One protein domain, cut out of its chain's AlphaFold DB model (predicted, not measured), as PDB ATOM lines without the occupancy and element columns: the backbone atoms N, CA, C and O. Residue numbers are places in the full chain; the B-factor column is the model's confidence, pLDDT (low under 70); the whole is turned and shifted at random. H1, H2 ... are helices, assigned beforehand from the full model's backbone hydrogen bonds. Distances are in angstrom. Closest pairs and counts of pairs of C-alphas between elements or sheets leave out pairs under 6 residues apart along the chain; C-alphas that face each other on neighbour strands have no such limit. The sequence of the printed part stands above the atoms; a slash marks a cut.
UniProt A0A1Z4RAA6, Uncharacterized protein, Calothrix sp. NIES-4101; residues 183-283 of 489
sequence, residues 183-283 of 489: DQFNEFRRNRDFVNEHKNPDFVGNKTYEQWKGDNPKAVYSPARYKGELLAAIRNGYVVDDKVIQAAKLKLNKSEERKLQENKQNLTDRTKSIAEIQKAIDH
ATOM      1  N   ASP A 183     -40.855  58.447  -7.298       95.31
ATOM      2  CA  ASP A 183     -40.565  57.127  -6.728       95.31
ATOM      3  C   ASP A 183     -39.071  56.797  -6.815       95.31
ATOM      4  O   ASP A 183     -38.477  56.348  -5.828       95.31
ATOM      5  N   GLN A 184     -38.440  57.115  -7.951       96.31
ATOM      6  CA  GLN A 184     -36.986  57.035  -8.119       96.31
ATOM      7  C   GLN A 184     -36.259  57.979  -7.156       96.31
ATOM      8  O   GLN A 184     -35.243  57.611  -6.565       96.31
ATOM      9  N   PHE A 185     -36.783  59.190  -6.953       97.44
ATOM     10  CA  PHE A 185     -36.201  60.125  -5.993       97.44
ATOM     11  C   PHE A 185     -36.346  59.638  -4.542       97.44
ATOM     12  O   PHE A 185     -35.405  59.722  -3.754       97.44
ATOM     13  N   ASN A 186     -37.486  59.042  -4.186       96.25
ATOM     14  CA  ASN A 186     -37.676  58.416  -2.879       96.25
ATOM     15  C   ASN A 186     -36.755  57.201  -2.674       96.25
ATOM     16  O   ASN A 186     -36.266  56.979  -1.566       96.25
ATOM     17  N   GLU A 187     -36.467  56.428  -3.724       96.38
ATOM     18  CA  GLU A 187     -35.446  55.377  -3.672       96.38
ATOM     19  C   GLU A 187     -34.044  55.946  -3.432       96.38
ATOM     20  O   GLU A 187     -33.336  55.465  -2.545       96.38
ATOM     21  N   PHE A 188     -33.675  57.014  -4.142       97.69
ATOM     22  CA  PHE A 188     -32.437  57.752  -3.898       97.69
ATOM     23  C   PHE A 188     -32.309  58.183  -2.433       97.69
ATOM     24  O   PHE A 188     -31.274  57.929  -1.814       97.69
ATOM     25  N   ARG A 189     -33.364  58.768  -1.852       97.31
ATOM     26  CA  ARG A 189     -33.374  59.192  -0.445       97.31
ATOM     27  C   ARG A 189     -33.158  58.021   0.510       97.31
ATOM     28  O   ARG A 189     -32.261  58.085   1.342       97.31
ATOM     29  N   ARG A 190     -33.894  56.916   0.331       96.19
ATOM     30  CA  ARG A 190     -33.710  55.693   1.136       96.19
ATOM     31  C   ARG A 190     -32.290  55.138   1.025       96.19
ATOM     32  O   ARG A 190     -31.721  54.695   2.019       96.19
ATOM     33  N   ASN A 191     -31.704  55.160  -0.172       96.94
ATOM     34  CA  ASN A 191     -30.321  54.738  -0.380       96.94
ATOM     35  C   ASN A 191     -29.341  55.677   0.329       96.94
ATOM     36  O   ASN A 191     -28.416  55.193   0.981       96.94
ATOM     37  N   ARG A 192     -29.555  56.994   0.245       97.31
ATOM     38  CA  ARG A 192     -28.741  58.006   0.925       97.31
ATOM     39  C   ARG A 192     -28.772  57.829   2.439       97.31
ATOM     40  O   ARG A 192     -27.707  57.785   3.048       97.31
ATOM     41  N   ASP A 193     -29.952  57.652   3.021       95.56
ATOM     42  CA  ASP A 193     -30.115  57.450   4.463       95.56
ATOM     43  C   ASP A 193     -29.434  56.154   4.920       95.56
ATOM     44  O   ASP A 193     -28.657  56.170   5.873       95.56
ATOM     45  N   PHE A 194     -29.607  55.061   4.168       94.75
ATOM     46  CA  PHE A 194     -28.922  53.791   4.423       94.75
ATOM     47  C   PHE A 194     -27.390  53.926   4.381       94.75
ATOM     48  O   PHE A 194     -26.695  53.433   5.268       94.75
ATOM     49  N   VAL A 195     -26.835  54.607   3.372       95.06
ATOM     50  CA  VAL A 195     -25.382  54.839   3.267       95.06
ATOM     51  C   VAL A 195     -24.880  55.752   4.388       95.06
ATOM     52  O   VAL A 195     -23.785  55.535   4.907       95.06
ATOM     53  N   ASN A 196     -25.656  56.762   4.782       94.75
ATOM     54  CA  ASN A 196     -25.306  57.647   5.891       94.75
ATOM     55  C   ASN A 196     -25.307  56.902   7.229       94.75
ATOM     56  O   ASN A 196     -24.386  57.089   8.019       94.75
ATOM     57  N   GLU A 197     -26.269  56.004   7.452       92.75
ATOM     58  CA  GLU A 197     -26.287  55.123   8.621       92.75
ATOM     59  C   GLU A 197     -25.034  54.232   8.670       92.75
ATOM     60  O   GLU A 197     -24.402  54.115   9.714       92.75
ATOM     61  N   HIS A 198     -24.589  53.700   7.524       91.75
ATOM     62  CA  HIS A 198     -23.339  52.932   7.426       91.75
ATOM     63  C   HIS A 198     -22.082  53.753   7.708       91.75
ATOM     64  O   HIS A 198     -21.091  53.212   8.190       91.75
ATOM     65  N   LYS A 199     -22.092  55.046   7.378       91.62
ATOM     66  CA  LYS A 199     -20.978  55.962   7.655       91.62
ATOM     67  C   LYS A 199     -21.019  56.523   9.072       91.62
ATOM     68  O   LYS A 199     -20.042  57.139   9.493       91.62
ATOM     69  N   ASN A 200     -22.126  56.340   9.793       91.81
ATOM     70  CA  ASN A 200     -22.270  56.854  11.142       91.81
ATOM     71  C   ASN A 200     -21.217  56.183  12.045       91.81
ATOM     72  O   ASN A 200     -21.235  54.954  12.178       91.81
ATOM     73  N   PRO A 201     -20.304  56.945  12.678       89.06
ATOM     74  CA  PRO A 201     -19.338  56.369  13.609       89.06
ATOM     75  C   PRO A 201     -20.025  55.651  14.773       89.06
ATOM     76  O   PRO A 201     -19.421  54.757  15.361       89.06
ATOM     77  N   ASP A 202     -21.285  55.990  15.077       89.50
ATOM     78  CA  ASP A 202     -22.051  55.372  16.150       89.50
ATOM     79  C   ASP A 202     -22.630  53.995  15.843       89.50
ATOM     80  O   ASP A 202     -23.017  53.268  16.763       89.50
ATOM     81  N   PHE A 203     -22.637  53.609  14.570       92.38
ATOM     82  CA  PHE A 203     -23.121  52.314  14.136       92.38
ATOM     83  C   PHE A 203     -22.258  51.175  14.705       92.38
ATOM     84  O   PHE A 203     -21.029  51.205  14.644       92.38
ATOM     85  N   VAL A 204     -22.901  50.125  15.231       89.75
ATOM     86  CA  VAL A 204     -22.211  49.006  15.903       89.75
ATOM     87  C   VAL A 204     -21.189  48.307  15.001       89.75
ATOM     88  O   VAL A 204     -20.146  47.872  15.483       89.75
ATOM     89  N   GLY A 205     -21.442  48.254  13.689       89.38
ATOM     90  CA  GLY A 205     -20.518  47.671  12.714       89.38
ATOM     91  C   GLY A 205     -19.231  48.475  12.488       89.38
ATOM     92  O   GLY A 205     -18.309  47.940  11.877       89.38
ATOM     93  N   ASN A 206     -19.152  49.705  13.014       92.31
ATOM     94  CA  ASN A 206     -17.996  50.607  12.929       92.31
ATOM     95  C   ASN A 206     -17.239  50.756  14.262       92.31
ATOM     96  O   ASN A 206     -16.185  51.391  14.310       92.31
ATOM     97  N   LYS A 207     -17.755  50.178  15.351       91.38
ATOM     98  CA  LYS A 207     -17.179  50.287  16.696       91.38
ATOM     99  C   LYS A 207     -16.572  48.971  17.119       91.38
ATOM    100  O   LYS A 207     -17.188  47.932  16.930       91.38
ATOM    101  N   THR A 208     -15.415  49.012  17.770       91.69
ATOM    102  CA  THR A 208     -14.898  47.885  18.564       91.69
ATOM    103  C   THR A 208     -15.747  47.671  19.822       91.69
ATOM    104  O   THR A 208     -16.505  48.555  20.228       91.69
ATOM    105  N   TYR A 209     -15.596  46.519  20.485       90.69
ATOM    106  CA  TYR A 209     -16.322  46.228  21.728       90.69
ATOM    107  C   TYR A 209     -16.107  47.301  22.806       90.69
ATOM    108  O   TYR A 209     -17.073  47.727  23.431       90.69
ATOM    109  N   GLU A 210     -14.870  47.772  22.996       89.94
ATOM    110  CA  GLU A 210     -14.563  48.778  24.023       89.94
ATOM    111  C   GLU A 210     -15.195  50.139  23.710       89.94
ATOM    112  O   GLU A 210     -15.733  50.778  24.611       89.94
ATOM    113  N   GLN A 211     -15.205  50.554  22.437       90.12
ATOM    114  CA  GLN A 211     -15.888  51.782  22.009       90.12
ATOM    115  C   GLN A 211     -17.396  51.675  22.249       90.12
ATOM    116  O   GLN A 211     -17.976  52.490  22.954       90.12
ATOM    117  N   TRP A 212     -18.015  50.603  21.749       88.69
ATOM    118  CA  TRP A 212     -19.451  50.376  21.900       88.69
ATOM    119  C   TRP A 212     -19.894  50.265  23.372       88.69
ATOM    120  O   TRP A 212     -20.957  50.767  23.745       88.69
ATOM    121  N   LYS A 213     -19.064  49.648  24.223       88.62
ATOM    122  CA  LYS A 213     -19.269  49.578  25.677       88.62
ATOM    123  C   LYS A 213     -19.165  50.956  26.337       88.62
ATOM    124  O   LYS A 213     -19.967  51.251  27.221       88.62
ATOM    125  N   GLY A 214     -18.202  51.782  25.922       87.25
ATOM    126  CA  GLY A 214     -18.005  53.141  26.435       87.25
ATOM    127  C   GLY A 214     -19.223  54.042  26.232       87.25
ATOM    128  O   GLY A 214     -19.586  54.787  27.140       87.25
ATOM    129  N   ASP A 215     -19.912  53.895  25.101       83.62
ATOM    130  CA  ASP A 215     -21.109  54.687  24.781       83.62
ATOM    131  C   ASP A 215     -22.369  54.215  25.516       83.62
ATOM    132  O   ASP A 215     -23.370  54.928  25.572       83.62
ATOM    133  N   ASN A 216     -22.336  53.017  26.110       79.38
ATOM    134  CA  ASN A 216     -23.478  52.422  26.801       79.38
ATOM    135  C   ASN A 216     -23.107  51.924  28.212       79.38
ATOM    136  O   ASN A 216     -23.289  50.744  28.532       79.38
ATOM    137  N   PRO A 217     -22.639  52.811  29.109       73.75
ATOM    138  CA  PRO A 217     -22.032  52.426  30.386       73.75
ATOM    139  C   PRO A 217     -23.009  51.776  31.377       73.75
ATOM    140  O   PRO A 217     -22.584  51.163  32.353       73.75
ATOM    141  N   LYS A 218     -24.324  51.913  31.154       71.19
ATOM    142  CA  LYS A 218     -25.373  51.438  32.069       71.19
ATOM    143  C   LYS A 218     -25.896  50.039  31.779       71.19
ATOM    144  O   LYS A 218     -26.637  49.520  32.610       71.19
ATOM    145  N   ALA A 219     -25.568  49.430  30.642       66.88
ATOM    146  CA  ALA A 219     -26.065  48.091  30.371       66.88
ATOM    147  C   ALA A 219     -24.987  47.021  30.534       66.88
ATOM    148  O   ALA A 219     -23.810  47.186  30.217       66.88
ATOM    149  N   VAL A 220     -25.421  45.906  31.117       67.56
ATOM    150  CA  VAL A 220     -24.602  44.729  31.384       67.56
ATOM    151  C   VAL A 220     -24.356  44.036  30.046       67.56
ATOM    152  O   VAL A 220     -25.098  43.141  29.641       67.56
ATOM    153  N   TYR A 221     -23.364  44.509  29.296       75.94
ATOM    154  CA  TYR A 221     -23.065  43.972  27.975       75.94
ATOM    155  C   TYR A 221     -21.872  43.026  28.011       75.94
ATOM    156  O   TYR A 221     -20.726  43.431  28.203       75.94
ATOM    157  N   SER A 222     -22.141  41.746  27.762       87.88
ATOM    158  CA  SER A 222     -21.102  40.747  27.534       87.88
ATOM    159  C   SER A 222     -20.555  40.839  26.098       87.88
ATOM    160  O   SER A 222     -21.289  41.226  25.182       87.88
ATOM    161  N   PRO A 223     -19.307  40.402  25.850       90.94
ATOM    162  CA  PRO A 223     -18.786  40.237  24.492       90.94
ATOM    163  C   PRO A 223     -19.684  39.366  23.598       90.94
ATOM    164  O   PRO A 223     -19.746  39.575  22.391       90.94
ATOM    165  N   ALA A 224     -20.407  38.400  24.179       90.75
ATOM    166  CA  ALA A 224     -21.348  37.552  23.449       90.75
ATOM    167  C   ALA A 224     -22.540  38.347  22.894       90.75
ATOM    168  O   ALA A 224     -22.910  38.152  21.738       90.75
ATOM    169  N   ARG A 225     -23.101  39.275  23.682       90.00
ATOM    170  CA  ARG A 225     -24.183  40.152  23.219       90.00
ATOM    171  C   ARG A 225     -23.717  41.046  22.075       90.00
ATOM    172  O   ARG A 225     -24.384  41.093  21.053       90.00
ATOM    173  N   TYR A 226     -22.543  41.660  22.204       91.88
ATOM    174  CA  TYR A 226     -21.954  42.477  21.143       91.88
ATOM    175  C   TYR A 226     -21.743  41.695  19.832       91.88
ATOM    176  O   TYR A 226     -22.123  42.168  18.767       91.88
ATOM    177  N   LYS A 227     -21.241  40.450  19.893       94.44
ATOM    178  CA  LYS A 227     -21.186  39.572  18.706       94.44
ATOM    179  C   LYS A 227     -22.572  39.318  18.107       94.44
ATOM    180  O   LYS A 227     -22.701  39.284  16.889       94.44
ATOM    181  N   GLY A 228     -23.588  39.139  18.952       94.12
ATOM    182  CA  GLY A 228     -24.982  39.011  18.529       94.12
ATOM    183  C   GLY A 228     -25.468  40.225  17.735       94.12
ATOM    184  O   GLY A 228     -26.042  40.040  16.667       94.12
ATOM    185  N   GLU A 229     -25.163  41.441  18.196       93.88
ATOM    186  CA  GLU A 229     -25.492  42.688  17.484       93.88
ATOM    187  C   GLU A 229     -24.781  42.773  16.122       93.88
ATOM    188  O   GLU A 229     -25.406  43.108  15.119       93.88
ATOM    189  N   LEU A 230     -23.497  42.393  16.045       95.75
ATOM    190  CA  LEU A 230     -22.760  42.352  14.773       95.75
ATOM    191  C   LEU A 230     -23.376  41.352  13.780       95.75
ATOM    192  O   LEU A 230     -23.521  41.656  12.597       95.75
ATOM    193  N   LEU A 231     -23.770  40.164  14.246       96.56
ATOM    194  CA  LEU A 231     -24.443  39.173  13.399       96.56
ATOM    195  C   LEU A 231     -25.838  39.642  12.973       96.56
ATOM    196  O   LEU A 231     -26.236  39.409  11.830       96.56
ATOM    197  N   ALA A 232     -26.576  40.306  13.864       95.50
ATOM    198  CA  ALA A 232     -27.870  40.902  13.548       95.50
ATOM    199  C   ALA A 232     -27.728  41.990  12.474       95.50
ATOM    200  O   ALA A 232     -28.470  41.970  11.495       95.50
ATOM    201  N   ALA A 233     -26.720  42.858  12.589       94.81
ATOM    202  CA  ALA A 233     -26.392  43.861  11.582       94.81
ATOM    203  C   ALA A 233     -26.141  43.226  10.201       94.81
ATOM    204  O   ALA A 233     -26.785  43.613   9.226       94.81
ATOM    205  N   ILE A 234     -25.297  42.187  10.115       96.31
ATOM    206  CA  ILE A 234     -25.044  41.465   8.851       96.31
ATOM    207  C   ILE A 234     -26.348  40.894   8.272       96.31
ATOM    208  O   ILE A 234     -26.629  41.038   7.080       96.31
ATOM    209  N   ARG A 235     -27.187  40.263   9.098       95.69
ATOM    210  CA  ARG A 235     -28.465  39.690   8.639       95.69
ATOM    211  C   ARG A 235     -29.437  40.760   8.140       95.69
ATOM    212  O   ARG A 235     -30.117  40.520   7.146       95.69
ATOM    213  N   ASN A 236     -29.427  41.938   8.761       93.50
ATOM    214  CA  ASN A 236     -30.266  43.085   8.412       93.50
ATOM    215  C   ASN A 236     -29.736  43.907   7.225       93.50
ATOM    216  O   ASN A 236     -30.281  44.961   6.916       93.50
ATOM    217  N   GLY A 237     -28.703  43.425   6.529       92.62
ATOM    218  CA  GLY A 237     -28.204  44.060   5.310       92.62
ATOM    219  C   GLY A 237     -27.037  45.019   5.523       92.62
ATOM    220  O   GLY A 237     -26.588  45.622   4.551       92.62
ATOM    221  N   TYR A 238     -26.521  45.142   6.749       94.81
ATOM    222  CA  TYR A 238     -25.432  46.064   7.043       94.81
ATOM    223  C   TYR A 238     -24.046  45.465   6.796       94.81
ATOM    224  O   TYR A 238     -23.829  44.252   6.899       94.81
ATOM    225  N   VAL A 239     -23.085  46.335   6.496       94.31
ATOM    226  CA  VAL A 239     -21.661  45.989   6.414       94.31
ATOM    227  C   VAL A 239     -21.006  46.188   7.779       94.31
ATOM    228  O   VAL A 239     -21.177  47.227   8.405       94.31
ATOM    229  N   VAL A 240     -20.236  45.197   8.230       94.00
ATOM    230  CA  VAL A 240     -19.378  45.309   9.419       94.00
ATOM    231  C   VAL A 240     -17.934  45.463   8.952       94.00
ATOM    232  O   VAL A 240     -17.500  44.713   8.074       94.00
ATOM    233  N   ASP A 241     -17.201  46.423   9.522       92.94
ATOM    234  CA  ASP A 241     -15.796  46.663   9.181       92.94
ATOM    235  C   ASP A 241     -14.944  45.416   9.488       92.94
ATOM    236  O   ASP A 241     -15.082  44.780  10.540       92.94
ATOM    237  N   ASP A 242     -14.036  45.053   8.580       93.69
ATOM    238  CA  ASP A 242     -13.199  43.860   8.727       93.69
ATOM    239  C   ASP A 242     -12.319  43.931   9.994       93.69
ATOM    240  O   ASP A 242     -12.093  42.911  10.651       93.69
ATOM    241  N   LYS A 243     -11.889  45.131  10.413       94.19
ATOM    242  CA  LYS A 243     -11.170  45.349  11.680       94.19
ATOM    243  C   LYS A 243     -12.055  45.052  12.885       94.19
ATOM    244  O   LYS A 243     -11.569  44.501  13.871       94.19
ATOM    245  N   VAL A 244     -13.345  45.381  12.812       93.94
ATOM    246  CA  VAL A 244     -14.322  45.090  13.870       93.94
ATOM    247  C   VAL A 244     -14.566  43.584  13.970       93.94
ATOM    248  O   VAL A 244     -14.518  43.032  15.070       93.94
ATOM    249  N   ILE A 245     -14.719  42.890  12.836       93.75
ATOM    250  CA  ILE A 245     -14.840  41.421  12.782       93.75
ATOM    251  C   ILE A 245     -13.614  40.752  13.424       93.75
ATOM    252  O   ILE A 245     -13.758  39.860  14.270       93.75
ATOM    253  N   GLN A 246     -12.412  41.210  13.059       94.19
ATOM    254  CA  GLN A 246     -11.149  40.706  13.599       94.19
ATOM    255  C   GLN A 246     -11.024  40.973  15.106       94.19
ATOM    256  O   GLN A 246     -10.761  40.041  15.871       94.19
ATOM    257  N   ALA A 247     -11.278  42.207  15.553       91.62
ATOM    258  CA  ALA A 247     -11.213  42.594  16.961       91.62
ATOM    259  C   ALA A 247     -12.216  41.808  17.822       91.62
ATOM    260  O   ALA A 247     -11.883  41.345  18.915       91.62
ATOM    261  N   ALA A 248     -13.425  41.580  17.307       92.25
ATOM    262  CA  ALA A 248     -14.454  40.794  17.976       92.25
ATOM    263  C   ALA A 248     -14.158  39.284  17.979       92.25
ATOM    264  O   ALA A 248     -14.856  38.524  18.659       92.25
ATOM    265  N   LYS A 249     -13.157  38.809  17.219       95.38
ATOM    266  CA  LYS A 249     -12.939  37.378  16.943       95.38
ATOM    267  C   LYS A 249     -14.256  36.722  16.510       95.38
ATOM    268  O   LYS A 249     -14.694  35.723  17.102       95.38
ATOM    269  N   LEU A 250     -14.963  37.371  15.589       94.62
ATOM    270  CA  LEU A 250     -16.259  36.918  15.103       94.62
ATOM    271  C   LEU A 250     -16.034  35.822  14.054       94.62
ATOM    272  O   LEU A 250     -15.376  36.051  13.046       94.62
ATOM    273  N   LYS A 251     -16.548  34.615  14.314       95.94
ATOM    274  CA  LYS A 251     -16.488  33.492  13.369       95.94
ATOM    275  C   LYS A 251     -17.792  33.459  12.586       95.94
ATOM    276  O   LYS A 251     -18.813  33.071  13.146       95.94
ATOM    277  N   LEU A 252     -17.741  33.890  11.332       95.69
ATOM    278  CA  LEU A 252     -18.880  33.830  10.426       95.69
ATOM    279  C   LEU A 252     -18.993  32.420   9.844       95.69
ATOM    280  O   LEU A 252     -17.986  31.782   9.542       95.69
ATOM    281  N   ASN A 253     -20.215  31.916   9.697       96.44
ATOM    282  CA  ASN A 253     -20.443  30.730   8.874       96.44
ATOM    283  C   ASN A 253     -20.520  31.112   7.381       96.44
ATOM    284  O   ASN A 253     -20.706  32.277   7.039       96.44
ATOM    285  N   LYS A 254     -20.458  30.124   6.480       97.38
ATOM    286  CA  LYS A 254     -20.482  30.352   5.020       97.38
ATOM    287  C   LYS A 254     -21.679  31.193   4.540       97.38
ATOM    288  O   LYS A 254     -21.557  31.954   3.583       97.38
ATOM    289  N   SER A 255     -22.843  31.052   5.180       96.94
ATOM    290  CA  SER A 255     -24.032  31.845   4.841       96.94
ATOM    291  C   SER A 255     -23.866  33.309   5.257       96.94
ATOM    292  O   SER A 255     -24.198  34.206   4.489       96.94
ATOM    293  N   GLU A 256     -23.307  33.554   6.444       96.81
ATOM    294  CA  GLU A 256     -23.029  34.897   6.969       96.81
ATOM    295  C   GLU A 256     -21.907  35.598   6.191       96.81
ATOM    296  O   GLU A 256     -22.028  36.783   5.902       96.81
ATOM    297  N   GLU A 257     -20.862  34.875   5.782       97.31
ATOM    298  CA  GLU A 257     -19.813  35.397   4.895       97.31
ATOM    299  C   GLU A 257     -20.392  35.827   3.547       97.31
ATOM    300  O   GLU A 257     -20.153  36.948   3.099       97.31
ATOM    301  N   ARG A 258     -21.203  34.963   2.917       97.12
ATOM    302  CA  ARG A 258     -21.891  35.300   1.667       97.12
ATOM    303  C   ARG A 258     -22.781  36.527   1.850       97.12
ATOM    304  O   ARG A 258     -22.706  37.444   1.040       97.12
ATOM    305  N   LYS A 259     -23.568  36.575   2.930       97.12
ATOM    306  CA  LYS A 259     -24.440  37.715   3.225       97.12
ATOM    307  C   LYS A 259     -23.648  39.008   3.423       97.12
ATOM    308  O   LYS A 259     -24.044  40.041   2.901       97.12
ATOM    309  N   LEU A 260     -22.512  38.961   4.118       96.94
ATOM    310  CA  LEU A 260     -21.633  40.119   4.281       96.94
ATOM    311  C   LEU A 260     -21.084  40.612   2.932       96.94
ATOM    312  O   LEU A 260     -21.047  41.818   2.707       96.94
ATOM    313  N   GLN A 261     -20.696  39.710   2.024       97.56
ATOM    314  CA  GLN A 261     -20.255  40.093   0.676       97.56
ATOM    315  C   GLN A 261     -21.396  40.690  -0.159       97.56
ATOM    316  O   GLN A 261     -21.201  41.718  -0.805       97.56
ATOM    317  N   GLU A 262     -22.598  40.111  -0.096       97.19
ATOM    318  CA  GLU A 262     -23.803  40.682  -0.716       97.19
ATOM    319  C   GLU A 262     -24.094  42.091  -0.182       97.19
ATOM    320  O   GLU A 262     -24.371  43.000  -0.961       97.19
ATOM    321  N   ASN A 263     -23.985  42.303   1.134       96.81
ATOM    322  CA  ASN A 263     -24.183  43.614   1.750       96.81
ATOM    323  C   ASN A 263     -23.110  44.618   1.301       96.81
ATOM    324  O   ASN A 263     -23.444  45.766   1.017       96.81
ATOM    325  N   LYS A 264     -21.837  44.197   1.195       96.75
ATOM    326  CA  LYS A 264     -20.742  45.033   0.669       96.75
ATOM    327  C   LYS A 264     -21.045  45.481  -0.762       96.75
ATOM    328  O   LYS A 264     -20.976  46.676  -1.043       96.75
ATOM    329  N   GLN A 265     -21.452  44.553  -1.630       96.75
ATOM    330  CA  GLN A 265     -21.832  44.872  -3.007       96.75
ATOM    331  C   GLN A 265     -23.041  45.818  -3.058       96.75
ATOM    332  O   GLN A 265     -22.991  46.841  -3.734       96.75
ATOM    333  N   ASN A 266     -24.086  45.541  -2.275       96.19
ATOM    334  CA  ASN A 266     -25.283  46.382  -2.187       96.19
ATOM    335  C   ASN A 266     -24.944  47.812  -1.731       96.19
ATOM    336  O   ASN A 266     -25.410  48.786  -2.319       96.19
ATOM    337  N   LEU A 267     -24.072  47.960  -0.728       96.62
ATOM    338  CA  LEU A 267     -23.599  49.266  -0.274       96.62
ATOM    339  C   LEU A 267     -22.844  50.017  -1.385       96.62
ATOM    340  O   LEU A 267     -23.052  51.222  -1.560       96.62
ATOM    341  N   THR A 268     -21.998  49.323  -2.155       96.62
ATOM    342  CA  THR A 268     -21.309  49.894  -3.325       96.62
ATOM    343  C   THR A 268     -22.300  50.351  -4.397       96.62
ATOM    344  O   THR A 268     -22.211  51.493  -4.855       96.62
ATOM    345  N   ASP A 269     -23.276  49.516  -4.747       95.62
ATOM    346  CA  ASP A 269     -24.277  49.819  -5.774       95.62
ATOM    347  C   ASP A 269     -25.141  51.026  -5.376       95.62
ATOM    348  O   ASP A 269     -25.312  51.963  -6.162       95.62
ATOM    349  N   ARG A 270     -25.602  51.076  -4.118       96.69
ATOM    350  CA  ARG A 270     -26.344  52.225  -3.576       96.69
ATOM    351  C   ARG A 270     -25.511  53.499  -3.585       96.69
ATOM    352  O   ARG A 270     -26.002  54.533  -4.035       96.69
ATOM    353  N   THR A 271     -24.248  53.421  -3.159       96.81
ATOM    354  CA  THR A 271     -23.313  54.560  -3.181       96.81
ATOM    355  C   THR A 271     -23.168  55.121  -4.594       96.81
ATOM    356  O   THR A 271     -23.216  56.338  -4.782       96.81
ATOM    357  N   LYS A 272     -23.067  54.245  -5.601       95.12
ATOM    358  CA  LYS A 272     -23.022  54.648  -7.007       95.12
ATOM    359  C   LYS A 272     -24.329  55.309  -7.459       95.12
ATOM    360  O   LYS A 272     -24.267  56.372  -8.069       95.12
ATOM    361  N   SER A 273     -25.493  54.743  -7.120       93.19
ATOM    362  CA  SER A 273     -26.793  55.339  -7.486       93.19
ATOM    363  C   SER A 273     -27.011  56.725  -6.865       93.19
ATOM    364  O   SER A 273     -27.563  57.614  -7.508       93.19
ATOM    365  N   ILE A 274     -26.522  56.938  -5.634       97.31
ATOM    366  CA  ILE A 274     -26.612  58.225  -4.935       97.31
ATOM    367  C   ILE A 274     -25.785  59.273  -5.668       97.31
ATOM    368  O   ILE A 274     -26.262  60.384  -5.880       97.31
ATOM    369  N   ALA A 275     -24.560  58.924  -6.072       96.62
ATOM    370  CA  ALA A 275     -23.631  59.868  -6.680       96.62
ATOM    371  C   ALA A 275     -24.206  60.544  -7.935       96.62
ATOM    372  O   ALA A 275     -23.943  61.722  -8.164       96.62
ATOM    373  N   GLU A 276     -25.016  59.836  -8.729       93.44
ATOM    374  CA  GLU A 276     -25.604  60.400  -9.945       93.44
ATOM    375  C   GLU A 276     -26.619  61.515  -9.671       93.44
ATOM    376  O   GLU A 276     -26.552  62.567 -10.305       93.44
ATOM    377  N   ILE A 277     -27.548  61.299  -8.737       97.12
ATOM    378  CA  ILE A 277     -28.589  62.281  -8.393       97.12
ATOM    379  C   ILE A 277     -28.014  63.377  -7.491       97.12
ATOM    380  O   ILE A 277     -28.302  64.554  -7.697       97.12
ATOM    381  N   GLN A 278     -27.137  63.024  -6.547       98.12
ATOM    382  CA  GLN A 278     -26.502  63.993  -5.653       98.12
ATOM    383  C   GLN A 278     -25.671  65.016  -6.438       98.12
ATOM    384  O   GLN A 278     -25.712  66.202  -6.129       98.12
ATOM    385  N   LYS A 279     -25.003  64.600  -7.523       97.38
ATOM    386  CA  LYS A 279     -24.276  65.522  -8.406       97.38
ATOM    387  C   LYS A 279     -25.188  66.560  -9.072       97.38
ATOM    388  O   LYS A 279     -24.749  67.683  -9.304       97.38
ATOM    389  N   ALA A 280     -26.434  66.199  -9.383       96.50
ATOM    390  CA  ALA A 280     -27.426  67.142  -9.893       96.50
ATOM    391  C   ALA A 280     -27.874  68.125  -8.803       96.50
ATOM    392  O   ALA A 280     -27.947  69.320  -9.068       96.50
ATOM    393  N   ILE A 281     -28.115  67.635  -7.584       97.69
ATOM    394  CA  ILE A 281     -28.522  68.448  -6.426       97.69
ATOM    395  C   ILE A 281     -27.432  69.458  -6.033       97.69
ATOM    396  O   ILE A 281     -27.744  70.617  -5.759       97.69
ATOM    397  N   ASP A 282     -26.171  69.024  -6.030       97.31
ATOM    398  CA  ASP A 282     -25.013  69.820  -5.600       97.31
ATOM    399  C   ASP A 282     -24.491  70.769  -6.689       97.31
ATOM    400  O   ASP A 282     -23.583  71.566  -6.439       97.31
ATOM    401  N   HIS A 283     -25.029  70.689  -7.911       96.50
ATOM    402  CA  HIS A 283     -24.621  71.577  -8.992       96.50
ATOM    403  C   HIS A 283     -24.944  73.040  -8.628       96.50
ATOM    404  O   HIS A 283     -26.089  73.337  -8.272       96.50
TER     405      HIS A 283
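This is residues 183 to 283 of the 489 residues of an uncharacterized protein of Calothrix sp. NIES-4101 (UniProt A0A1Z4RAA6). One long helix, H5, is the spine; H1 crosses its later half, and the last residues of H3 meet its earlier part. H3 reaches from there away from H5 toward the short helix H2, and short H4 touches no helix. The 101 printed residues hold five named helices, in the order H1 H2 H3 H4 H5, and no named strand: the class is all helix. The whole is only just loose, close to compact, with a radius of gyration of the C-alphas of 15.5 A and spans of 46 by 33 by 22 A.

H5, residues 254 to 281, has a kink of 26 degrees near residue 275. Its residues 267 to 277 touch residues 188 to 195 of H1, residues 183 to 199; the closest C-alphas, of Asn 191 and Arg 270, are 5.7 A apart. These two helices run opposite ways at a steep tilt of 60 degrees. H5 touches H3, residues 223 to 235, with residues 256 to 263 alone, closest at the C-alphas of Ile 234 and Leu 260, 5.9 A; they run the same way at a steep tilt of 60 degrees. H2, residues 209 to 214, is close to H3 but not clearly touching, with the C-alphas of Tyr 209 and Tyr 226 closest at 6.8 A. H4, residues 242 to 247, is only just apart from H3, at 8.2 A. In H1, H2, H3 and H4 every O i to N i+4 pair is within hydrogen-bond range; in H5, 21 of 24 are.

H5 is 40.6 A long, from C-alpha 254 at (-20.482, 30.352, 5.020) to C-alpha 281 at (-28.522, 68.448, -6.426). H1 is 24.3 A long and begins at C-alpha 183, (-40.565, 57.127, -6.728). H3 is 18.6 A, H4 8.6 A and H2 8.5 A.

The C-alphas farthest apart, of Val 220 and His 283, are 48.5 A apart. The printed part has no cut and no long link. Residues 219 to 220 are under 70 in pLDDT.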